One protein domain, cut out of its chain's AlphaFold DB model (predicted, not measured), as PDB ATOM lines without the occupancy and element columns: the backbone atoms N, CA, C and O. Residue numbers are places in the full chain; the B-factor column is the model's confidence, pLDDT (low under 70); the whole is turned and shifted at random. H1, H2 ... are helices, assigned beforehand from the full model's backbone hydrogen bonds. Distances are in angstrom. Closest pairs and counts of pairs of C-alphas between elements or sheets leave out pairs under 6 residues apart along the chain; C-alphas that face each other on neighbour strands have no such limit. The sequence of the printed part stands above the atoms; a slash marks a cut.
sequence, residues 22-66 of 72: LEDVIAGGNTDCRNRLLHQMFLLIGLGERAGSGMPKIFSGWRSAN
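AT A GLANCE: This is residues 22 to 66 of the 72 residues of the protein "HATPase_c_4 domain-containing protein" of Aeromonas salmonicida (UniProt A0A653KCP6). Look first for the longest helix, H3, which meets the short helix H1 near Pro 56, the two almost at right angles; the remaining helix, H2, lies off by itself toward the opposite end of an elongated, loose model. From H1 the chain runs away to H2 and then folds back to H3, and residues 61 to 66 stick out beyond the meeting of H1 and H3. The printed part has 45 residues with three named helices, in the order H1, H2, H3, and no named strand; the class is all helix. The radius of gyration of the C-alphas is 11.9 A, and they span 36 by 21 by 13 A.

IN THESE COORDINATES: Find C-alpha 54 at (36.955, -32.864, -41.190); from there H3, residues 54 to 64, runs 15.3 A to C-alpha 64 at (51.334, -38.008, -41.099). H1 is residues 22 to 27, 8.7 A long, and begins at C-alpha 22 at (33.456, -42.367, -31.560). H2 is residues 36 to 44 and measures 12.3 A.

HOW THE PARTS SIT: Start at H3, which touches H1: their closest C-alphas are those of Ile 26 and Pro 56, 5.5 A apart. Their lines are about perpendicular, at 76 degrees. H2 touches no helix; it is apart from H1 and from H3. In H1, H2 and H3 every O i to N i+4 pair is within hydrogen-bond range.

THE WHOLE: The two C-alphas farthest apart are those of Leu 37 and Asn 66, at 36.3 A. Residues 41 to 46, of which 41 to 44 belong to H2, stand free, as do residues 61 to 66, of which 61 to 64 belong to H3. The link from H1 to H2 has 8 residues and that from H2 to H3 has 9; both are short. The printed part has no cut, and no printed residue is under 70 in pLDDT; the mean of the printed part is 92.3.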
ATOM      1  N   LEU A  22      32.074 -42.785 -31.321       90.69
ATOM      2  CA  LEU A  22      33.456 -42.367 -31.560       90.69
ATOM      3  C   LEU A  22      34.026 -42.986 -32.846       90.69
ATOM      4  O   LEU A  22      34.729 -42.297 -33.587       90.69
ATOM      5  N   GLU A  23      33.703 -44.250 -33.133       92.12
ATOM      6  CA  GLU A  23      34.119 -44.916 -34.370       92.12
ATOM      7  C   GLU A  23      33.637 -44.177 -35.628       92.12
ATOM      8  O   GLU A  23      34.440 -43.929 -36.529       92.12
ATOM      9  N   ASP A  24      32.382 -43.723 -35.648       91.81
ATOM     10  CA  ASP A  24      31.786 -42.996 -36.776       91.81
ATOM     11  C   ASP A  24      32.437 -41.626 -36.982       91.81
ATOM     12  O   ASP A  24      32.598 -41.155 -38.107       91.81
ATOM     13  N   VAL A  25      32.850 -40.981 -35.892       91.06
ATOM     14  CA  VAL A  25      33.539 -39.683 -35.929       91.06
ATOM     15  C   VAL A  25      34.905 -39.822 -36.580       91.06
ATOM     16  O   VAL A  25      35.311 -38.962 -37.363       91.06
ATOM     17  N   ILE A  26      35.628 -40.890 -36.237       91.12
ATOM     18  CA  ILE A  26      36.976 -41.150 -36.745       91.12
ATOM     19  C   ILE A  26      36.918 -41.634 -38.199       91.12
ATOM     20  O   ILE A  26      37.754 -41.215 -39.003       91.12
ATOM     21  N   ALA A  27      35.944 -42.483 -38.540       91.69
ATOM     22  CA  ALA A  27      35.725 -42.964 -39.903       91.69
ATOM     23  C   ALA A  27      35.232 -41.850 -40.843       91.69
ATOM     24  O   ALA A  27      35.671 -41.768 -41.992       91.69
ATOM     25  N   GLY A  28      34.377 -40.954 -40.343       90.25
ATOM     26  CA  GLY A  28      33.724 -39.908 -41.125       90.25
ATOM     27  C   GLY A  28      32.547 -40.425 -41.952       90.25
ATOM     28  O   GLY A  28      32.084 -41.550 -41.789       90.25
ATOM     29  N   GLY A  29      32.017 -39.575 -42.835       85.19
ATOM     30  CA  GLY A  29      30.877 -39.902 -43.706       85.19
ATOM     31  C   GLY A  29      29.505 -39.822 -43.026       85.19
ATOM     32  O   GLY A  29      28.532 -39.437 -43.672       85.19
ATOM     33  N   ASN A  30      29.426 -40.059 -41.714       85.00
ATOM     34  CA  ASN A  30      28.212 -39.861 -40.921       85.00
ATOM     35  C   ASN A  30      28.179 -38.449 -40.317       85.00
ATOM     36  O   ASN A  30      29.082 -38.045 -39.587       85.00
ATOM     37  N   THR A  31      27.126 -37.682 -40.615       81.25
ATOM     38  CA  THR A  31      26.980 -36.298 -40.135       81.25
ATOM     39  C   THR A  31      25.666 -36.108 -39.384       81.25
ATOM     40  O   THR A  31      24.594 -36.181 -39.979       81.25
ATOM     41  N   ASP A  32      25.747 -35.765 -38.096       87.75
ATOM     42  CA  ASP A  32      24.592 -35.355 -37.286       87.75
ATOM     43  C   ASP A  32      24.811 -33.972 -36.649       87.75
ATOM     44  O   ASP A  32      25.251 -33.807 -35.502       87.75
ATOM     45  N   CYS A  33      24.512 -32.930 -37.424       87.00
ATOM     46  CA  CYS A  33      24.715 -31.549 -37.001       87.00
ATOM     47  C   CYS A  33      23.676 -31.102 -35.958       87.00
ATOM     48  O   CYS A  33      22.473 -31.262 -36.164       87.00
ATOM     49  N   ARG A  34      24.138 -30.478 -34.860       90.12
ATOM     50  CA  ARG A  34      23.265 -29.913 -33.808       90.12
ATOM     51  C   ARG A  34      22.451 -28.718 -34.286       90.12
ATOM     52  O   ARG A  34      21.275 -28.608 -33.972       90.12
ATOM     53  N   ASN A  35      23.093 -27.804 -35.008       92.56
ATOM     54  CA  ASN A  35      22.468 -26.582 -35.493       92.56
ATOM     55  C   ASN A  35      22.697 -26.473 -37.001       92.56
ATOM     56  O   ASN A  35      23.736 -25.995 -37.459       92.56
ATOM     57  N   ARG A  36      21.707 -26.941 -37.767       93.00
ATOM     58  CA  ARG A  36      21.758 -26.970 -39.235       93.00
ATOM     59  C   ARG A  36      21.908 -25.575 -39.843       93.00
ATOM     60  O   ARG A  36      22.610 -25.436 -40.837       93.00
ATOM     61  N   LEU A  37      21.303 -24.549 -39.240       96.31
ATOM     62  CA  LEU A  37      21.408 -23.170 -39.728       96.31
ATOM     63  C   LEU A  37      22.826 -22.627 -39.555       96.31
ATOM     64  O   LEU A  37      23.385 -22.077 -40.497       96.31
ATOM     65  N   LEU A  38      23.441 -22.846 -38.391       94.81
ATOM     66  CA  LEU A  38      24.826 -22.441 -38.150       94.81
ATOM     67  C   LEU A  38      25.795 -23.165 -39.096       94.81
ATOM     68  O   LEU A  38      26.696 -22.548 -39.657       94.81
ATOM     69  N   HIS A  39      25.593 -24.466 -39.320       93.12
ATOM     70  CA  HIS A  39      26.381 -25.210 -40.306       93.12
ATOM     71  C   HIS A  39      26.199 -24.653 -41.719       93.12
ATOM     72  O   HIS A  39      27.189 -24.468 -42.421       93.12
ATOM     73  N   GLN A  40      24.973 -24.293 -42.107       95.44
ATOM     74  CA  GLN A  40      24.707 -23.641 -43.388       95.44
ATOM     75  C   GLN A  40      25.410 -22.280 -43.505       95.44
ATOM     76  O   GLN A  40      25.959 -21.987 -44.563       95.44
ATOM     77  N   MET A  41      25.465 -21.476 -42.437       97.31
ATOM     78  CA  MET A  41      26.226 -20.218 -42.430       97.31
ATOM     79  C   MET A  41      27.717 -20.457 -42.696       97.31
ATOM     80  O   MET A  41      28.291 -19.777 -43.541       97.31
ATOM     81  N   PHE A  42      28.331 -21.459 -42.054       95.88
ATOM     82  CA  PHE A  42      29.730 -21.819 -42.322       95.88
ATOM     83  C   PHE A  42      29.953 -22.328 -43.751       95.88
ATOM     84  O   PHE A  42      30.983 -22.018 -44.346       95.88
ATOM     85  N   LEU A  43      28.992 -23.062 -44.324       94.81
ATOM     86  CA  LEU A  43      29.054 -23.490 -45.725       94.81
ATOM     87  C   LEU A  43      29.032 -22.296 -46.691       94.81
ATOM     88  O   LEU A  43      29.808 -22.282 -47.641       94.81
ATOM     89  N   LEU A  44      28.184 -21.293 -46.441       97.38
ATOM     90  CA  LEU A  44      28.056 -20.109 -47.305       97.38
ATOM     91  C   LEU A  44      29.348 -19.286 -47.394       97.38
ATOM     92  O   LEU A  44      29.604 -18.674 -48.425       97.38
ATOM     93  N   ILE A  45      30.167 -19.293 -46.341       97.38
ATOM     94  CA  ILE A  45      31.460 -18.589 -46.302       97.38
ATOM     95  C   ILE A  45      32.661 -19.507 -46.586       97.38
ATOM     96  O   ILE A  45      33.802 -19.103 -46.383       97.38
ATOM     97  N   GLY A  46      32.427 -20.751 -47.021       95.00
ATOM     98  CA  GLY A  46      33.493 -21.693 -47.381       95.00
ATOM     99  C   GLY A  46      34.287 -22.272 -46.201       95.00
ATOM    100  O   GLY A  46      35.354 -22.841 -46.409       95.00
ATOM    101  N   LEU A  47      33.781 -22.162 -44.967       94.19
ATOM    102  CA  LEU A  47      34.424 -22.678 -43.746       94.19
ATOM    103  C   LEU A  47      33.852 -24.025 -43.271       94.19
ATOM    104  O   LEU A  47      34.081 -24.438 -42.134       94.19
ATOM    105  N   GLY A  48      33.087 -24.719 -44.110       90.50
ATOM    106  CA  GLY A  48      32.497 -26.009 -43.773       90.50
ATOM    107  C   GLY A  48      32.376 -26.932 -44.976       90.50
ATOM    108  O   GLY A  48      32.550 -26.530 -46.122       90.50
ATOM    109  N   GLU A  49      32.015 -28.181 -44.707       89.38
ATOM    110  CA  GLU A  49      31.717 -29.186 -45.726       89.38
ATOM    111  C   GLU A  49      30.534 -30.067 -45.295       89.38
ATOM    112  O   GLU A  49      30.124 -30.047 -44.129       89.38
ATOM    113  N   ARG A  50      29.986 -30.844 -46.235       86.06
ATOM    114  CA  ARG A  50      28.909 -31.818 -45.978       86.06
ATOM    115  C   ARG A  50      29.372 -33.276 -46.009       86.06
ATOM    116  O   ARG A  50      28.595 -34.135 -45.616       86.06
ATOM    117  N   ALA A  51      30.598 -33.564 -46.452       84.56
ATOM    118  CA  ALA A  51      31.079 -34.941 -46.587       84.56
ATOM    119  C   ALA A  51      31.544 -35.552 -45.252       84.56
ATOM    120  O   ALA A  51      31.872 -36.734 -45.195       84.56
ATOM    121  N   GLY A  52      31.583 -34.764 -44.170       85.88
ATOM    122  CA  GLY A  52      32.017 -35.241 -42.859       85.88
ATOM    123  C   GLY A  52      33.503 -35.608 -42.817       85.88
ATOM    124  O   GLY A  52      33.908 -36.408 -41.977       85.88
ATOM    125  N   SER A  53      34.329 -35.050 -43.714       90.19
ATOM    126  CA  SER A  53      35.747 -35.422 -43.824       90.19
ATOM    127  C   SER A  53      36.666 -34.694 -42.832       90.19
ATOM    128  O   SER A  53      37.830 -35.063 -42.693       90.19
ATOM    129  N   GLY A  54      36.162 -33.690 -42.105       91.62
ATOM    130  CA  GLY A  54      36.955 -32.864 -41.190       91.62
ATOM    131  C   GLY A  54      37.663 -33.656 -40.085       91.62
ATOM    132  O   GLY A  54      38.865 -33.499 -39.892       91.62
ATOM    133  N   MET A  55      36.949 -34.550 -39.399       93.12
ATOM    134  CA  MET A  55      37.543 -35.394 -38.355       93.12
ATOM    135  C   MET A  55      38.548 -36.410 -38.920       93.12
ATOM    136  O   MET A  55      39.687 -36.420 -38.444       93.12
ATOM    137  N   PRO A  56      38.231 -37.172 -39.988       94.31
ATOM    138  CA  PRO A  56      39.222 -37.994 -40.682       94.31
ATOM    139  C   PRO A  56      40.491 -37.233 -41.089       94.31
ATOM    140  O   PRO A  56      41.591 -37.756 -40.909       94.31
ATOM    141  N   LYS A  57      40.359 -35.991 -41.581       94.88
ATOM    142  CA  LYS A  57      41.490 -35.118 -41.952       94.88
ATOM    143  C   LYS A  57      42.355 -34.723 -40.756       94.88
ATOM    144  O   LYS A  57      43.578 -34.705 -40.869       94.88
ATOM    145  N   ILE A  58      41.748 -34.430 -39.606       94.56
ATOM    146  CA  ILE A  58      42.494 -34.144 -38.371       94.56
ATOM    147  C   ILE A  58      43.296 -35.384 -37.952       94.56
ATOM    148  O   ILE A  58      44.504 -35.298 -37.737       94.56
ATOM    149  N   PHE A  59      42.658 -36.556 -37.892       95.19
ATOM    150  CA  PHE A  59      43.343 -37.791 -37.503       95.19
ATOM    151  C   PHE A  59      44.430 -38.205 -38.504       95.19
ATOM    152  O   PHE A  59      45.495 -38.663 -38.087       95.19
ATOM    153  N   SER A  60      44.199 -38.040 -39.810       95.06
ATOM    154  CA  SER A  60      45.210 -38.343 -40.827       95.06
ATOM    155  C   SER A  60      46.400 -37.387 -40.759       95.06
ATOM    156  O   SER A  60      47.531 -37.864 -40.810       95.06
ATOM    157  N   GLY A  61      46.170 -36.086 -40.552       96.38
ATOM    158  CA  GLY A  61      47.230 -35.089 -40.371       96.38
ATOM    159  C   GLY A  61      48.109 -35.369 -39.149       96.38
ATOM    160  O   GLY A  61      49.334 -35.271 -39.215       96.38
ATOM    161  N   TRP A  62      47.501 -35.812 -38.044       95.69
ATOM    162  CA  TRP A  62      48.248 -36.244 -36.858       95.69
ATOM    163  C   TRP A  62      49.116 -37.470 -37.142       95.69
ATOM    164  O   TRP A  62      50.286 -37.497 -36.760       95.69
ATOM    165  N   ARG A  63      48.567 -38.470 -37.844       95.88
ATOM    166  CA  ARG A  63      49.334 -39.656 -38.250       95.88
ATOM    167  C   ARG A  63      50.482 -39.298 -39.190       95.88
ATOM    168  O   ARG A  63      51.581 -39.799 -38.986       95.88
ATOM    169  N   SER A  64      50.267 -38.420 -40.173       97.75
ATOM    170  CA  SER A  64      51.334 -38.008 -41.099       97.75
ATOM    171  C   SER A  64      52.454 -37.232 -40.410       97.75
ATOM    172  O   SER A  64      53.595 -37.292 -40.849       97.75
ATOM    173  N   ALA A  65      52.144 -36.532 -39.316       96.00
ATOM    174  CA  ALA A  65      53.134 -35.863 -38.475       96.00
ATOM    175  C   ALA A  65      53.783 -36.795 -37.427       96.00
ATOM    176  O   ALA A  65      54.597 -36.345 -36.625       96.00
ATOM    177  N   ASN A  66      53.421 -38.084 -37.414       96.19
ATOM    178  CA  ASN A  66      53.849 -39.073 -36.423       96.19
ATOM    179  C   ASN A  66      53.550 -38.648 -34.968       96.19
ATOM    180  O   ASN A  66      54.329 -38.893 -34.045       96.19
TER     181      ASN A  66